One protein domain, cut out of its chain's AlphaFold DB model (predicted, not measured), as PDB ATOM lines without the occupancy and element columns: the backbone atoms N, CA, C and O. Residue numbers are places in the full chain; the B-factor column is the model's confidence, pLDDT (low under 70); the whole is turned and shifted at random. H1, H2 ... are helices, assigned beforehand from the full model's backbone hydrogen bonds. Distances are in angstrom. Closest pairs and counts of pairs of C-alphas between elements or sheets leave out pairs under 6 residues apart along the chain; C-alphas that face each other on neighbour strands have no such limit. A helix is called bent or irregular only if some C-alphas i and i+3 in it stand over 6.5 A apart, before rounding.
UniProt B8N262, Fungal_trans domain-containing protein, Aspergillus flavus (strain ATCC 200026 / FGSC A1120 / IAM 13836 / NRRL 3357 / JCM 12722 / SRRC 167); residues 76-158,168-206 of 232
ATOM      1  N   ALA A  76     210.065 119.652 140.479       59.28
ATOM      2  CA  ALA A  76     210.105 121.112 140.340       59.28
ATOM      3  C   ALA A  76     210.127 121.530 138.864       59.28
ATOM      4  O   ALA A  76     209.457 122.493 138.480       59.28
ATOM      5  N   ASP A  77     210.802 120.729 138.038       63.50
ATOM      6  CA  ASP A  77     210.869 120.921 136.593       63.50
ATOM      7  C   ASP A  77     209.477 120.866 135.978       63.50
ATOM      8  O   ASP A  77     209.137 121.693 135.145       63.50
ATOM      9  N   SER A  78     208.605 119.975 136.455       70.25
ATOM     10  CA  SER A  78     207.252 119.853 135.913       70.25
ATOM     11  C   SER A  78     206.468 121.183 135.967       70.25
ATOM     12  O   SER A  78     205.836 121.585 134.991       70.25
ATOM     13  N   ALA A  79     206.551 121.933 137.068       79.25
ATOM     14  CA  ALA A  79     205.790 123.171 137.227       79.25
ATOM     15  C   ALA A  79     206.361 124.339 136.403       79.25
ATOM     16  O   ALA A  79     205.595 125.096 135.794       79.25
ATOM     17  N   SER A  80     207.691 124.486 136.362       82.75
ATOM     18  CA  SER A  80     208.356 125.535 135.576       82.75
ATOM     19  C   SER A  80     208.178 125.296 134.076       82.75
ATOM     20  O   SER A  80     207.818 126.208 133.334       82.75
ATOM     21  N   VAL A  81     208.321 124.041 133.654       86.75
ATOM     22  CA  VAL A  81     208.150 123.576 132.279       86.75
ATOM     23  C   VAL A  81     206.711 123.794 131.802       86.75
ATOM     24  O   VAL A  81     206.519 124.284 130.692       86.75
ATOM     25  N   TRP A  82     205.703 123.515 132.634       89.19
ATOM     26  CA  TRP A  82     204.299 123.796 132.304       89.19
ATOM     27  C   TRP A  82     204.011 125.294 132.168       89.19
ATOM     28  O   TRP A  82     203.402 125.726 131.192       89.19
ATOM     29  N   SER A  83     204.511 126.104 133.105       90.75
ATOM     30  CA  SER A  83     204.357 127.566 133.050       90.75
ATOM     31  C   SER A  83     204.992 128.150 131.786       90.75
ATOM     32  O   SER A  83     204.445 129.066 131.172       90.75
ATOM     33  N   PHE A  84     206.122 127.581 131.361       91.56
ATOM     34  CA  PHE A  84     206.800 127.986 130.138       91.56
ATOM     35  C   PHE A  84     206.024 127.606 128.867       91.56
ATOM     36  O   PHE A  84     205.983 128.403 127.935       91.56
ATOM     37  N   VAL A  85     205.328 126.460 128.834       93.25
ATOM     38  CA  VAL A  85     204.384 126.144 127.738       93.25
ATOM     39  C   VAL A  85     203.311 127.221 127.636       93.25
ATOM     40  O   VAL A  85     203.073 127.730 126.546       93.25
ATOM     41  N   GLY A  86     202.720 127.624 128.765       93.19
ATOM     42  CA  GLY A  86     201.731 128.704 128.793       93.19
ATOM     43  C   GLY A  86     202.274 130.023 128.232       93.19
ATOM     44  O   GLY A  86     201.581 130.699 127.472       93.19
ATOM     45  N   LEU A  87     203.536 130.360 128.531       93.38
ATOM     46  CA  LEU A  87     204.213 131.513 127.929       93.38
ATOM     47  C   LEU A  87     204.331 131.366 126.404       93.38
ATOM     48  O   LEU A  87     203.976 132.296 125.686       93.38
ATOM     49  N   LEU A  88     204.783 130.214 125.896       94.25
ATOM     50  CA  LEU A  88     204.907 129.976 124.449       94.25
ATOM     51  C   LEU A  88     203.556 130.041 123.731       94.25
ATOM     52  O   LEU A  88     203.475 130.624 122.650       94.25
ATOM     53  N   VAL A  89     202.495 129.503 124.341       94.62
ATOM     54  CA  VAL A  89     201.123 129.627 123.831       94.62
ATOM     55  C   VAL A  89     200.717 131.101 123.776       94.62
ATOM     56  O   VAL A  89     200.261 131.562 122.733       94.62
ATOM     57  N   GLY A  90     200.965 131.877 124.837       92.81
ATOM     58  CA  GLY A  90     200.700 133.320 124.862       92.81
ATOM     59  C   GLY A  90     201.478 134.114 123.805       92.81
ATOM     60  O   GLY A  90     200.930 135.021 123.176       92.81
ATOM     61  N   LEU A  91     202.744 133.764 123.554       93.19
ATOM     62  CA  LEU A  91     203.545 134.381 122.490       93.19
ATOM     63  C   LEU A  91     202.997 134.020 121.102       93.19
ATOM     64  O   LEU A  91     202.914 134.883 120.228       93.19
ATOM     65  N   ALA A  92     202.579 132.769 120.895       93.44
ATOM     66  CA  ALA A  92     202.004 132.315 119.633       93.44
ATOM     67  C   ALA A  92     200.669 132.994 119.308       93.44
ATOM     68  O   ALA A  92     200.453 133.415 118.167       93.44
ATOM     69  N   THR A  93     199.793 133.143 120.303       91.94
ATOM     70  CA  THR A  93     198.520 133.855 120.143       91.94
ATOM     71  C   THR A  93     198.740 135.353 119.931       91.94
ATOM     72  O   THR A  93     198.109 135.928 119.046       91.94
ATOM     73  N   SER A  94     199.706 135.968 120.627       91.19
ATOM     74  CA  SER A  94     200.099 137.375 120.419       91.19
ATOM     75  C   SER A  94     200.633 137.646 119.007       91.19
ATOM     76  O   SER A  94     200.403 138.713 118.445       91.19
ATOM     77  N   LEU A  95     201.310 136.665 118.402       90.56
ATOM     78  CA  LEU A  95     201.777 136.708 117.011       90.56
ATOM     79  C   LEU A  95     200.674 136.422 115.975       90.56
ATOM     80  O   LEU A  95     200.929 136.515 114.770       90.56
ATOM     81  N   GLY A  96     199.473 136.050 116.426       89.44
ATOM     82  CA  GLY A  96     198.341 135.707 115.569       89.44
ATOM     83  C   GLY A  96     198.479 134.357 114.861       89.44
ATOM     84  O   GLY A  96     197.843 134.151 113.834       89.44
ATOM     85  N   LEU A  97     199.297 133.432 115.379       90.00
ATOM     86  CA  LEU A  97     199.530 132.126 114.741       90.00
ATOM     87  C   LEU A  97     198.304 131.205 114.750       90.00
ATOM     88  O   LEU A  97     198.254 130.269 113.962       90.00
ATOM     89  N   GLN A  98     197.331 131.485 115.618       87.00
ATOM     90  CA  GLN A  98     196.067 130.750 115.736       87.00
ATOM     91  C   GLN A  98     195.103 130.977 114.557       87.00
ATOM     92  O   GLN A  98     194.098 130.278 114.444       87.00
ATOM     93  N   LEU A  99     195.384 131.958 113.690       85.75
ATOM     94  CA  LEU A  99     194.542 132.331 112.555       85.75
ATOM     95  C   LEU A  99     195.240 132.018 111.229       85.75
ATOM     96  O   LEU A  99     196.435 132.275 111.056       85.75
ATOM     97  N   GLU A 100     194.474 131.533 110.252       78.62
ATOM     98  CA  GLU A 100     194.998 131.303 108.907       78.62
ATOM     99  C   GLU A 100     195.345 132.612 108.200       78.62
ATOM    100  O   GLU A 100     194.529 133.516 108.020       78.62
ATOM    101  N   CYS A 101     196.582 132.696 107.717       67.75
ATOM    102  CA  CYS A 101     197.104 133.877 107.029       67.75
ATOM    103  C   CYS A 101     196.824 133.871 105.512       67.75
ATOM    104  O   CYS A 101     197.530 134.535 104.751       67.75
ATOM    105  N   GLY A 102     195.825 133.110 105.051       63.59
ATOM    106  CA  GLY A 102     195.550 132.826 103.634       63.59
ATOM    107  C   GLY A 102     195.595 134.043 102.690       63.59
ATOM    108  O   GLY A 102     196.340 133.988 101.711       63.59
ATOM    109  N   PRO A 103     194.860 135.137 102.966       62.31
ATOM    110  CA  PRO A 103     194.809 136.319 102.101       62.31
ATOM    111  C   PRO A 103     195.717 137.489 102.538       62.31
ATOM    112  O   PRO A 103     195.675 138.545 101.913       62.31
ATOM    113  N   MET A 104     196.540 137.351 103.587       66.00
ATOM    114  CA  MET A 104     197.220 138.494 104.237       66.00
ATOM    115  C   MET A 104     198.438 139.074 103.482       66.00
ATOM    116  O   MET A 104     199.200 139.847 104.052       66.00
ATOM    117  N   GLY A 105     198.667 138.711 102.216       74.06
ATOM    118  CA  GLY A 105     199.800 139.232 101.432       74.06
ATOM    119  C   GLY A 105     201.190 138.826 101.951       74.06
ATOM    120  O   GLY A 105     202.192 139.384 101.510       74.06
ATOM    121  N   LEU A 106     201.265 137.861 102.874       81.88
ATOM    122  CA  LEU A 106     202.525 137.345 103.406       81.88
ATOM    123  C   LEU A 106     203.250 136.470 102.372       81.88
ATOM    124  O   LEU A 106     202.602 135.750 101.601       81.88
ATOM    125  N   PRO A 107     204.594 136.461 102.377       85.88
ATOM    126  CA  PRO A 107     205.351 135.575 101.513       85.88
ATOM    127  C   PRO A 107     205.088 134.106 101.874       85.88
ATOM    128  O   PRO A 107     204.878 133.742 103.035       85.88
ATOM    129  N   ALA A 108     205.122 133.234 100.861       82.81
ATOM    130  CA  ALA A 108     204.740 131.834 101.020       82.81
ATOM    131  C   ALA A 108     205.577 131.104 102.088       82.81
ATOM    132  O   ALA A 108     205.009 130.361 102.884       82.81
ATOM    133  N   TRP A 109     206.890 131.356 102.151       83.69
ATOM    134  CA  TRP A 109     207.789 130.753 103.143       83.69
ATOM    135  C   TRP A 109     207.407 131.108 104.588       83.69
ATOM    136  O   TRP A 109     207.470 130.251 105.471       83.69
ATOM    137  N   GLU A 110     206.971 132.347 104.833       86.19
ATOM    138  CA  GLU A 110     206.626 132.815 106.175       86.19
ATOM    139  C   GLU A 110     205.315 132.183 106.630       86.19
ATOM    140  O   GLU A 110     205.218 131.697 107.756       86.19
ATOM    141  N   ARG A 111     204.332 132.085 105.729       85.75
ATOM    142  CA  ARG A 111     203.072 131.384 106.000       85.75
ATOM    143  C   ARG A 111     203.309 129.916 106.367       85.75
ATOM    144  O   ARG A 111     202.768 129.448 107.365       85.75
ATOM    145  N   ARG A 112     204.164 129.211 105.615       86.75
ATOM    146  CA  ARG A 112     204.550 127.821 105.925       86.75
ATOM    147  C   ARG A 112     205.211 127.711 107.297       86.75
ATOM    148  O   ARG A 112     204.909 126.809 108.073       86.75
ATOM    149  N   LEU A 113     206.112 128.640 107.624       88.31
ATOM    150  CA  LEU A 113     206.775 128.661 108.926       88.31
ATOM    151  C   LEU A 113     205.780 128.886 110.074       88.31
ATOM    152  O   LEU A 113     205.825 128.151 111.056       88.31
ATOM    153  N   ARG A 114     204.863 129.846 109.933       91.00
ATOM    154  CA  ARG A 114     203.818 130.142 110.925       91.00
ATOM    155  C   ARG A 114     202.946 128.920 111.214       91.00
ATOM    156  O   ARG A 114     202.768 128.576 112.381       91.00
ATOM    157  N   ARG A 115     202.499 128.209 110.171       90.19
ATOM    158  CA  ARG A 115     201.713 126.969 110.311       90.19
ATOM    159  C   ARG A 115     202.499 125.877 111.039       90.19
ATOM    160  O   ARG A 115     201.986 125.281 111.980       90.19
ATOM    161  N   ARG A 116     203.767 125.652 110.676       90.88
ATOM    162  CA  ARG A 116     204.627 124.667 111.360       90.88
ATOM    163  C   ARG A 116     204.837 125.001 112.839       90.88
ATOM    164  O   ARG A 116     204.765 124.103 113.673       90.88
ATOM    165  N   LEU A 117     205.055 126.275 113.171       92.94
ATOM    166  CA  LEU A 117     205.222 126.716 114.560       92.94
ATOM    167  C   LEU A 117     203.939 126.560 115.375       92.94
ATOM    168  O   LEU A 117     204.006 126.096 116.510       92.94
ATOM    169  N   TRP A 118     202.785 126.888 114.791       93.75
ATOM    170  CA  TRP A 118     201.493 126.666 115.433       93.75
ATOM    171  C   TRP A 118     201.295 125.194 115.800       93.75
ATOM    172  O   TRP A 118     201.076 124.867 116.964       93.75
ATOM    173  N   TRP A 119     201.451 124.298 114.824       93.38
ATOM    174  CA  TRP A 119     201.276 122.862 115.039       93.38
ATOM    175  C   TRP A 119     202.308 122.266 116.005       93.38
ATOM    176  O   TRP A 119     201.968 121.356 116.757       93.38
ATOM    177  N   ALA A 120     203.536 122.798 116.047       93.50
ATOM    178  CA  ALA A 120     204.535 122.399 117.041       93.50
ATOM    179  C   ALA A 120     204.082 122.742 118.470       93.50
ATOM    180  O   ALA A 120     204.155 121.901 119.361       93.50
ATOM    181  N   ILE A 121     203.572 123.958 118.684       94.56
ATOM    182  CA  ILE A 121     203.100 124.415 120.001       94.56
ATOM    183  C   ILE A 121     201.831 123.684 120.411       94.56
ATOM    184  O   ILE A 121     201.723 123.254 121.557       94.56
ATOM    185  N   TYR A 122     200.900 123.502 119.473       93.31
ATOM    186  CA  TYR A 122     199.697 122.710 119.687       93.31
ATOM    187  C   TYR A 122     200.056 121.303 120.165       93.31
ATOM    188  O   TYR A 122     199.568 120.851 121.198       93.31
ATOM    189  N   ALA A 123     200.957 120.624 119.452       92.81
ATOM    190  CA  ALA A 123     201.374 119.285 119.825       92.81
ATOM    191  C   ALA A 123     202.006 119.250 121.226       92.81
ATOM    192  O   ALA A 123     201.628 118.406 122.039       92.81
ATOM    193  N   GLU A 124     202.910 120.182 121.531       91.75
ATOM    194  CA  GLU A 124     203.546 120.280 122.847       91.75
ATOM    195  C   GLU A 124     202.544 120.505 123.980       91.75
ATOM    196  O   GLU A 124     202.608 119.808 124.992       91.75
ATOM    197  N   ASP A 125     201.593 121.423 123.811       92.25
ATOM    198  CA  ASP A 125     200.547 121.680 124.802       92.25
ATOM    199  C   ASP A 125     199.720 120.416 125.084       92.25
ATOM    200  O   ASP A 125     199.581 120.006 126.240       92.25
ATOM    201  N   LYS A 126     199.251 119.723 124.034       90.38
ATOM    202  CA  LYS A 126     198.419 118.516 124.183       90.38
ATOM    203  C   LYS A 126     199.179 117.346 124.805       90.38
ATOM    204  O   LYS A 126     198.671 116.701 125.724       90.38
ATOM    205  N   TRP A 127     200.398 117.066 124.343       89.25
ATOM    206  CA  TRP A 127     201.196 115.960 124.880       89.25
ATOM    207  C   TRP A 127     201.612 116.203 126.329       89.25
ATOM    208  O   TRP A 127     201.583 115.276 127.142       89.25
ATOM    209  N   ARG A 128     201.946 117.445 126.689       88.38
ATOM    210  CA  ARG A 128     202.319 117.796 128.064       88.38
ATOM    211  C   ARG A 128     201.117 117.830 128.992       88.38
ATOM    212  O   ARG A 128     201.210 117.302 130.095       88.38
ATOM    213  N   SER A 129     199.982 118.356 128.540       87.62
ATOM    214  CA  SER A 129     198.705 118.260 129.253       87.62
ATOM    215  C   SER A 129     198.389 116.802 129.606       87.62
ATOM    216  O   SER A 129     198.129 116.488 130.771       87.62
ATOM    217  N   LEU A 130     198.525 115.900 128.628       85.94
ATOM    218  CA  LEU A 130     198.293 114.468 128.801       85.94
ATOM    219  C   LEU A 130     199.293 113.821 129.771       85.94
ATOM    220  O   LEU A 130     198.881 113.048 130.636       85.94
ATOM    221  N   LEU A 131     200.587 114.138 129.657       84.44
ATOM    222  CA  LEU A 131     201.637 113.570 130.512       84.44
ATOM    223  C   LEU A 131     201.537 114.055 131.965       84.44
ATOM    224  O   LEU A 131     201.796 113.297 132.897       84.44
ATOM    225  N   MET A 132     201.165 115.319 132.159       83.38
ATOM    226  CA  MET A 132     201.134 115.977 133.466       83.38
ATOM    227  C   MET A 132     199.757 115.918 134.139       83.38
ATOM    228  O   MET A 132     199.628 116.346 135.285       83.38
ATOM    229  N   GLY A 133     198.728 115.431 133.436       81.50
ATOM    230  CA  GLY A 133     197.347 115.392 133.923       81.50
ATOM    231  C   GLY A 133     196.736 116.781 134.141       81.50
ATOM    232  O   GLY A 133     195.898 116.950 135.024       81.50
ATOM    233  N   ARG A 134     197.184 117.786 133.381       83.00
ATOM    234  CA  ARG A 134     196.728 119.184 133.478       83.00
ATOM    235  C   ARG A 134     195.785 119.511 132.320       83.00
ATOM    236  O   ARG A 134     195.938 118.907 131.264       83.00
ATOM    237  N   PRO A 135     194.834 120.449 132.462       86.75
ATOM    238  CA  PRO A 135     194.026 120.890 131.327       86.75
ATOM    239  C   PRO A 135     194.917 121.573 130.270       86.75
ATOM    240  O   PRO A 135     195.812 122.319 130.667       86.75
ATOM    241  N   PRO A 136     194.701 121.337 128.964       89.31
ATOM    242  CA  PRO A 136     195.479 121.984 127.907       89.31
ATOM    243  C   PRO A 136     195.217 123.494 127.881       89.31
ATOM    244  O   PRO A 136     194.116 123.940 128.224       89.31
ATOM    245  N   TYR A 137     196.215 124.276 127.471       90.50
ATOM    246  CA  TYR A 137     196.067 125.722 127.312       90.50
ATOM    247  C   TYR A 137     195.237 126.080 126.078       90.50
ATOM    248  O   TYR A 137     194.435 127.009 126.142       90.50
ATOM    249  N   ILE A 138     195.415 125.356 124.971       91.50
ATOM    250  CA  ILE A 138     194.740 125.637 123.702       91.50
ATOM    251  C   ILE A 138     193.415 124.879 123.653       91.50
ATOM    252  O   ILE A 138     193.385 123.643 123.718       91.50
ATOM    253  N   ARG A 139     192.309 125.612 123.492       87.50
ATOM    254  CA  ARG A 139     190.974 125.032 123.294       87.50
ATOM    255  C   ARG A 139     190.659 124.910 121.806       87.50
ATOM    256  O   ARG A 139     191.160 125.674 120.992       87.50
ATOM    257  N   ASN A 140     189.797 123.963 121.447       82.62
ATOM    258  CA  ASN A 140     189.493 123.673 120.038       82.62
ATOM    259  C   ASN A 140     188.667 124.754 119.337       82.62
ATOM    260  O   ASN A 140     188.658 124.801 118.116       82.62
ATOM    261  N   ASP A 141     188.037 125.640 120.105       83.81
ATOM    262  CA  ASP A 141     187.174 126.698 119.579       83.81
ATOM    263  C   ASP A 141     187.928 128.028 119.349       83.81
ATOM    264  O   ASP A 141     187.322 129.023 118.963       83.81
ATOM    265  N   GLU A 142     189.238 128.074 119.628       84.88
ATOM    266  CA  GLU A 142     190.038 129.314 119.664       84.88
ATOM    267  C   GLU A 142     190.981 129.489 118.455       84.88
ATOM    268  O   GLU A 142     191.670 130.505 118.357       84.88
ATOM    269  N   TRP A 143     191.025 128.529 117.523       89.38
ATOM    270  CA  TRP A 143     191.946 128.534 116.376       89.38
ATOM    271  C   TRP A 143     191.291 128.045 115.077       89.38
ATOM    272  O   TRP A 143     190.332 127.283 115.110       89.38
ATOM    273  N   ASP A 144     191.838 128.471 113.932       88.12
ATOM    274  CA  ASP A 144     191.302 128.190 112.581       88.12
ATOM    275  C   ASP A 144     192.373 127.658 111.599       88.12
ATOM    276  O   ASP A 144     192.254 127.759 110.384       88.12
ATOM    277  N   VAL A 145     193.479 127.119 112.120       87.38
ATOM    278  CA  VAL A 145     194.617 126.618 111.328       87.38
ATOM    279  C   VAL A 145     194.336 125.263 110.669       87.38
ATOM    280  O   VAL A 145     194.071 124.261 111.318       87.38
ATOM    281  N   THR A 146     194.489 125.194 109.356       87.75
ATOM    282  CA  THR A 146     194.356 123.978 108.548       87.75
ATOM    283  C   THR A 146     195.489 122.977 108.790       87.75
ATOM    284  O   THR A 146     196.622 123.346 109.129       87.75
ATOM    285  N   GLU A 147     195.204 121.690 108.572       86.38
ATOM    286  CA  GLU A 147     196.183 120.604 108.718       86.38
ATOM    287  C   GLU A 147     197.383 120.770 107.785       86.38
ATOM    288  O   GLU A 147     197.254 121.246 106.659       86.38
ATOM    289  N   LEU A 148     198.563 120.394 108.280       85.31
ATOM    290  CA  LEU A 148     199.812 120.505 107.531       85.31
ATOM    291  C   LEU A 148     199.795 119.618 106.289       85.31
ATOM    292  O   LEU A 148     199.506 118.424 106.379       85.31
ATOM    293  N   ASP A 149     200.221 120.203 105.175       83.25
ATOM    294  CA  ASP A 149     200.402 119.521 103.898       83.25
ATOM    295  C   ASP A 149     201.892 119.432 103.543       83.25
ATOM    296  O   ASP A 149     202.725 120.184 104.056       83.25
ATOM    297  N   ASP A 150     202.240 118.591 102.567       80.56
ATOM    298  CA  ASP A 150     203.615 118.475 102.047       80.56
ATOM    299  C   ASP A 150     204.179 119.821 101.564       80.56
ATOM    300  O   ASP A 150     205.371 120.112 101.694       80.56
ATOM    301  N   LYS A 151     203.294 120.705 101.090       79.69
ATOM    302  CA  LYS A 151     203.627 122.069 100.668       79.69
ATOM    303  C   LYS A 151     204.259 122.893 101.781       79.69
ATOM    304  O   LYS A 151     205.070 123.755 101.463       79.69
ATOM    305  N   ASP A 152     203.936 122.638 103.050       81.19
ATOM    306  CA  ASP A 152     204.475 123.381 104.195       81.19
ATOM    307  C   ASP A 152     205.948 123.064 104.490       81.19
ATOM    308  O   ASP A 152     206.623 123.836 105.174       81.19
ATOM    309  N   PHE A 153     206.471 121.968 103.936       78.94
ATOM    310  CA  PHE A 153     207.846 121.512 104.146       78.94
ATOM    311  C   PHE A 153     208.772 121.790 102.966       78.94
ATOM    312  O   PHE A 153     209.977 121.604 103.099       78.94
ATOM    313  N   HIS A 154     208.253 122.323 101.856       73.44
ATOM    314  CA  HIS A 154     209.096 122.754 100.746       73.44
ATOM    315  C   HIS A 154     210.033 123.900 101.162       73.44
ATOM    316  O   HIS A 154     209.605 124.994 101.565       73.44
ATOM    317  N   ILE A 155     211.332 123.629 101.043       64.31
ATOM    318  CA  ILE A 155     212.410 124.611 101.116       64.31
ATOM    319  C   ILE A 155     212.517 125.230  99.719       64.31
ATOM    320  O   ILE A 155     212.707 124.509  98.744       64.31
ATOM    321  N   ASP A 156     212.349 126.550  99.601       60.44
ATOM    322  CA  ASP A 156     212.509 127.215  98.305       60.44
ATOM    323  C   ASP A 156     213.989 127.100  97.886       60.44
ATOM    324  O   ASP A 156     214.885 127.557  98.602       60.44
ATOM    325  N   GLU A 157     214.251 126.480  96.729       50.22
ATOM    326  CA  GLU A 157     215.593 126.097  96.244       50.22
ATOM    327  C   GLU A 157     216.589 127.265  96.109       50.22
ATOM    328  O   GLU A 157     217.797 127.055  96.002       50.22
ATOM    329  N   ALA A 158     216.120 128.513  96.197       50.41
ATOM    330  CA  ALA A 158     216.948 129.717  96.172       50.41
ATOM    331  C   ALA A 158     217.973 129.813  97.328       50.41
ATOM    332  O   ALA A 158     218.879 130.639  97.259       50.41
ATOM    333  N   SER A 168     220.851 111.662  97.452       53.53
ATOM    334  CA  SER A 168     219.534 111.321  98.042       53.53
ATOM    335  C   SER A 168     218.974 112.185  99.219       53.53
ATOM    336  O   SER A 168     218.426 111.628 100.171       53.53
ATOM    337  N   PRO A 169     218.989 113.532  99.169       54.16
ATOM    338  CA  PRO A 169     218.423 114.403 100.215       54.16
ATOM    339  C   PRO A 169     216.884 114.434 100.207       54.16
ATOM    340  O   PRO A 169     216.254 114.520 101.256       54.16
ATOM    341  N   LEU A 170     216.265 114.266  99.032       51.28
ATOM    342  CA  LEU A 170     214.809 114.350  98.864       51.28
ATOM    343  C   LEU A 170     214.052 113.296  99.688       51.28
ATOM    344  O   LEU A 170     212.959 113.566 100.174       51.28
ATOM    345  N   ALA A 171     214.626 112.105  99.885       50.81
ATOM    346  CA  ALA A 171     213.987 111.054 100.676       50.81
ATOM    347  C   ALA A 171     214.002 111.360 102.184       50.81
ATOM    348  O   ALA A 171     213.043 111.036 102.883       50.81
ATOM    349  N   GLN A 172     215.068 111.991 102.688       56.34
ATOM    350  CA  GLN A 172     215.191 112.357 104.102       56.34
ATOM    351  C   GLN A 172     214.294 113.542 104.461       56.34
ATOM    352  O   GLN A 172     213.620 113.484 105.489       56.34
ATOM    353  N   ASP A 173     214.216 114.554 103.597       59.31
ATOM    354  CA  ASP A 173     213.355 115.721 103.814       59.31
ATOM    355  C   ASP A 173     211.868 115.338 103.790       59.31
ATOM    356  O   ASP A 173     211.097 115.747 104.663       59.31
ATOM    357  N   VAL A 174     211.468 114.475 102.848       60.12
ATOM    358  CA  VAL A 174     210.097 113.943 102.775       60.12
ATOM    359  C   VAL A 174     209.773 113.091 104.005       60.12
ATOM    360  O   VAL A 174     208.685 113.216 104.567       60.12
ATOM    361  N   LEU A 175     210.711 112.265 104.477       64.06
ATOM    362  CA  LEU A 175     210.498 111.443 105.669       64.06
ATOM    363  C   LEU A 175     210.342 112.298 106.938       64.06
ATOM    364  O   LEU A 175     209.454 112.030 107.746       64.06
ATOM    365  N   GLN A 176     211.164 113.337 107.114       67.88
ATOM    366  CA  GLN A 176     211.066 114.245 108.266       67.88
ATOM    367  C   GLN A 176     209.765 115.056 108.247       67.88
ATOM    368  O   GLN A 176     209.103 115.190 109.280       67.88
ATOM    369  N   ALA A 177     209.352 115.542 107.070       73.19
ATOM    370  CA  ALA A 177     208.066 116.212 106.885       73.19
ATOM    371  C   ALA A 177     206.897 115.305 107.300       73.19
ATOM    372  O   ALA A 177     206.041 115.707 108.091       73.19
ATOM    373  N   GLN A 178     206.904 114.051 106.840       79.62
ATOM    374  CA  GLN A 178     205.883 113.065 107.191       79.62
ATOM    375  C   GLN A 178     205.867 112.733 108.685       79.62
ATOM    376  O   GLN A 178     204.791 112.601 109.265       79.62
ATOM    377  N   GLN A 179     207.029 112.627 109.336       85.62
ATOM    378  CA  GLN A 179     207.105 112.383 110.779       85.62
ATOM    379  C   GLN A 179     206.416 113.495 111.573       85.62
ATOM    380  O   GLN A 179     205.616 113.207 112.464       85.62
ATOM    381  N   PHE A 180     206.672 114.757 111.222       86.38
ATOM    382  CA  PHE A 180     206.045 115.888 111.899       86.38
ATOM    383  C   PHE A 180     204.538 115.980 111.611       86.38
ATOM    384  O   PHE A 180     203.756 116.218 112.529       86.38
ATOM    385  N   GLN A 181     204.102 115.716 110.374       86.50
ATOM    386  CA  GLN A 181     202.673 115.641 110.042       86.50
ATOM    387  C   GLN A 181     201.958 114.533 110.830       86.50
ATOM    388  O   GLN A 181     200.894 114.762 111.408       86.50
ATOM    389  N   CYS A 182     202.545 113.335 110.897       86.62
ATOM    390  CA  CYS A 182     202.019 112.231 111.696       86.62
ATOM    391  C   CYS A 182     201.946 112.603 113.178       86.62
ATOM    392  O   CYS A 182     200.935 112.331 113.823       86.62
ATOM    393  N   PHE A 183     202.978 113.259 113.711       88.88
ATOM    394  CA  PHE A 183     202.989 113.734 115.092       88.88
ATOM    395  C   PHE A 183     201.851 114.728 115.366       88.88
ATOM    396  O   PHE A 183     201.104 114.536 116.323       88.88
ATOM    397  N   ALA A 184     201.643 115.710 114.485       88.00
ATOM    398  CA  ALA A 184     200.543 116.669 114.583       88.00
ATOM    399  C   ALA A 184     199.159 115.989 114.543       88.00
ATOM    400  O   ALA A 184     198.287 116.285 115.365       88.00
ATOM    401  N   ARG A 185     198.968 115.014 113.642       89.00
ATOM    402  CA  ARG A 185     197.733 114.211 113.573       89.00
ATOM    403  C   ARG A 185     197.507 113.394 114.845       89.00
ATOM    404  O   ARG A 185     196.387 113.340 115.350       89.00
ATOM    405  N   LEU A 186     198.560 112.790 115.398       88.88
ATOM    406  CA  LEU A 186     198.475 112.060 116.663       88.88
ATOM    407  C   LEU A 186     198.107 112.983 117.828       88.88
ATOM    408  O   LEU A 186     197.289 112.590 118.657       88.88
ATOM    409  N   SER A 187     198.636 114.209 117.875       89.44
ATOM    410  CA  SER A 187     198.251 115.205 118.881       89.44
ATOM    411  C   SER A 187     196.765 115.548 118.822       89.44
ATOM    412  O   SER A 187     196.135 115.706 119.866       89.44
ATOM    413  N   ARG A 188     196.177 115.617 117.622       88.38
ATOM    414  CA  ARG A 188     194.734 115.833 117.444       88.38
ATOM    415  C   ARG A 188     193.911 114.674 118.009       88.38
ATOM    416  O   ARG A 188     193.007 114.896 118.806       88.38
ATOM    417  N   ILE A 189     194.286 113.439 117.677       87.25
ATOM    418  CA  ILE A 189     193.628 112.234 118.211       87.25
ATOM    419  C   ILE A 189     193.776 112.158 119.741       87.25
ATOM    420  O   ILE A 189     192.855 111.747 120.450       87.25
ATOM    421  N   ALA A 190     194.943 112.535 120.270       84.50
ATOM    422  CA  ALA A 190     195.193 112.570 121.706       84.50
ATOM    423  C   ALA A 190     194.305 113.602 122.417       84.50
ATOM    424  O   ALA A 190     193.806 113.331 123.509       84.50
ATOM    425  N   ASP A 191     194.075 114.758 121.797       84.12
ATOM    426  CA  ASP A 191     193.212 115.802 122.337       84.12
ATOM    427  C   ASP A 191     191.738 115.380 122.403       84.12
ATOM    428  O   ASP A 191     191.112 115.498 123.458       84.12
ATOM    429  N   GLU A 192     191.216 114.770 121.333       81.12
ATOM    430  CA  GLU A 192     189.847 114.229 121.292       81.12
ATOM    431  C   GLU A 192     189.578 113.271 122.465       81.12
ATOM    432  O   GLU A 192     188.504 113.281 123.069       81.12
ATOM    433  N   ARG A 193     190.577 112.465 122.844       70.12
ATOM    434  CA  ARG A 193     190.477 111.516 123.964       70.12
ATOM    435  C   ARG A 193     190.696 112.169 125.331       70.12
ATOM    436  O   ARG A 193     190.046 111.782 126.304       70.12
ATOM    437  N   SER A 194     191.591 113.151 125.426       67.06
ATOM    438  CA  SER A 194     191.864 113.892 126.667       67.06
ATOM    439  C   SER A 194     190.682 114.761 127.107       67.06
ATOM    440  O   SER A 194     190.429 114.884 128.310       67.06
ATOM    441  N   ALA A 195     189.913 115.294 126.154       60.88
ATOM    442  CA  ALA A 195     188.675 116.019 126.427       60.88
ATOM    443  C   ALA A 195     187.644 115.128 127.142       60.88
ATOM    444  O   ALA A 195     187.074 115.531 128.156       60.88
ATOM    445  N   VAL A 196     187.475 113.876 126.696       60.22
ATOM    446  CA  VAL A 196     186.569 112.904 127.337       60.22
ATOM    447  C   VAL A 196     187.014 112.591 128.766       60.22
ATOM    448  O   VAL A 196     186.193 112.545 129.680       60.22
ATOM    449  N   ARG A 197     188.322 112.423 128.996       58.44
ATOM    450  CA  ARG A 197     188.861 112.088 130.322       58.44
ATOM    451  C   ARG A 197     188.714 113.232 131.324       58.44
ATOM    452  O   ARG A 197     188.352 112.986 132.470       58.44
ATOM    453  N   THR A 198     188.983 114.466 130.905       56.47
ATOM    454  CA  THR A 198     188.904 115.641 131.787       56.47
ATOM    455  C   THR A 198     187.454 115.980 132.130       56.47
ATOM    456  O   THR A 198     187.163 116.243 133.294       56.47
ATOM    457  N   THR A 199     186.533 115.887 131.164       58.31
ATOM    458  CA  THR A 199     185.090 116.060 131.406       58.31
ATOM    459  C   THR A 199     184.573 115.025 132.397       58.31
ATOM    460  O   THR A 199     183.952 115.398 133.386       58.31
ATOM    461  N   LEU A 200     184.929 113.748 132.215       55.84
ATOM    462  CA  LEU A 200     184.542 112.702 133.160       55.84
ATOM    463  C   LEU A 200     185.149 112.923 134.546       55.84
ATOM    464  O   LEU A 200     184.457 112.715 135.525       55.84
ATOM    465  N   ILE A 201     186.400 113.376 134.673       59.38
ATOM    466  CA  ILE A 201     186.992 113.673 135.989       59.38
ATOM    467  C   ILE A 201     186.294 114.863 136.663       59.38
ATOM    468  O   ILE A 201     186.044 114.801 137.861       59.38
ATOM    469  N   ILE A 202     185.945 115.923 135.928       58.38
ATOM    470  CA  ILE A 202     185.219 117.083 136.476       58.38
ATOM    471  C   ILE A 202     183.790 116.694 136.892       58.38
ATOM    472  O   ILE A 202     183.338 117.095 137.965       58.38
ATOM    473  N   GLU A 203     183.104 115.878 136.088       57.97
ATOM    474  CA  GLU A 203     181.776 115.338 136.404       57.97
ATOM    475  C   GLU A 203     181.822 114.357 137.589       57.97
ATOM    476  O   GLU A 203     180.986 114.434 138.488       57.97
ATOM    477  N   PHE A 204     182.829 113.480 137.648       53.19
ATOM    478  CA  PHE A 204     182.997 112.476 138.706       53.19
ATOM    479  C   PHE A 204     183.510 113.080 140.024       53.19
ATOM    480  O   PHE A 204     183.177 112.582 141.096       53.19
ATOM    481  N   LEU A 205     184.272 114.180 139.971       53.94
ATOM    482  CA  LEU A 205     184.644 114.989 141.141       53.94
ATOM    483  C   LEU A 205     183.533 115.964 141.577       53.94
ATOM    484  O   LEU A 205     183.732 116.724 142.523       53.94
ATOM    485  N   GLY A 206     182.356 115.935 140.941       45.75
ATOM    486  CA  GLY A 206     181.154 116.590 141.457       45.75
ATOM    487  C   GLY A 206     181.225 118.116 141.522       45.75
ATOM    488  O   GLY A 206     180.511 118.719 142.325       45.75
TER     489      GLY A 206
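Overview. This is residues 76 to 158 and 168 to 206 of the 232 residues of the protein "Fungal_trans domain-containing protein" of Aspergillus flavus (strain ATCC 200026 / FGSC A1120 / IAM 13836 / NRRL 3357 / JCM 12722 / SRRC 167) (UniProt B8N262). The longest helix, H4, crosses a second long helix, H2, at a slant, and H1 packs on the other side of H2, folded back along it as a helical hairpin, so that H2 lies in the middle of the three. The very short H3 fills the opening between the first parts of H2 and H4, reached by a long link without a named element, residues 133 to 149, that leads back from the last end of H2; the last turns of H4, from residue 199 on, stick out free. There are 122 residues printed, with four named helices in the order H1, H2, H3, H4 and no named strand, and the class is all helix. The whole is elongated, spanning 58 by 33 by 28 A, and with a radius of gyration of the C-alphas of 16.4 A it is only just compact, close to loose.

Along the chain. H4, residues 169 to 204, is the longest helix with 36 residues; it measures 52.3 A from C-alpha 169 at (218.423, 114.403, 100.215) to C-alpha 204 at (182.997, 112.476, 138.706). H2, residues 108 to 132, measures 36.3 A from its first to its last C-alpha and begins with C-alpha 108 at (204.740, 131.834, 101.020). H1, residues 76 to 94, measures 27.6 A and begins with C-alpha 76 at (210.105, 121.112, 140.340). H3 has four residues, 150 to 153, and measures 5.6 A. No helix is bent or irregular.

Arrangement. H2 is the hub, touching the three other helices. H4 touches H2 with residues 183 to 194 alone, and H2 touches H4 with residues 119 to 130 alone; the closest C-alphas of the two are those of Ala 123 and Ser 187, 5.2 A apart. Their lines stand at a steep tilt of 43 degrees, and they run the same way, with 10.3 A from centre to centre. H1 and H2 form a helical hairpin: they touch, run opposite ways and stand at a shallow tilt of 32 degrees. Their closest C-alphas are those of Val 85 and Asp 125, 6.6 A apart. H2 touches H3 with residues 112 to 116 alone; the closest C-alphas of the two are those of Arg 112 and Asp 152, 4.8 A apart. H3 also touches H4, here with residues 173 to 178 of H4 alone, and the closest C-alphas are those of Phe 153 and Ala 177, at 6.0 A. H1 is apart from H3 and from H4. In H1 and H2 every O i to N i+4 pair is within hydrogen-bond range, in H4 31 of 32 are, and H3 is too short for such a pair, with its one O i to N i+3 pair within range.

Size, cuts and confidence. The two C-alphas farthest apart are those of Ala 158 and Gly 206, 59.2 A. Residues 199 to 206, of which 199 to 204 belong to H4, stand free; the body without them spans 45 by 33 by 28 A. The links from H1 to H2, with 13 residues, and from H2 to H3, with 17, are long. The link from H3 to H4 runs across the cut: residues 159 to 167 are not printed, and C-alphas 158 and 168 are 18.7 A apart. The mean pLDDT of the printed part is 79.4; 32 residues are under 70, namely 76 to 77, 101 to 104, 155 to 158, 168 to 176 and 194 to 206.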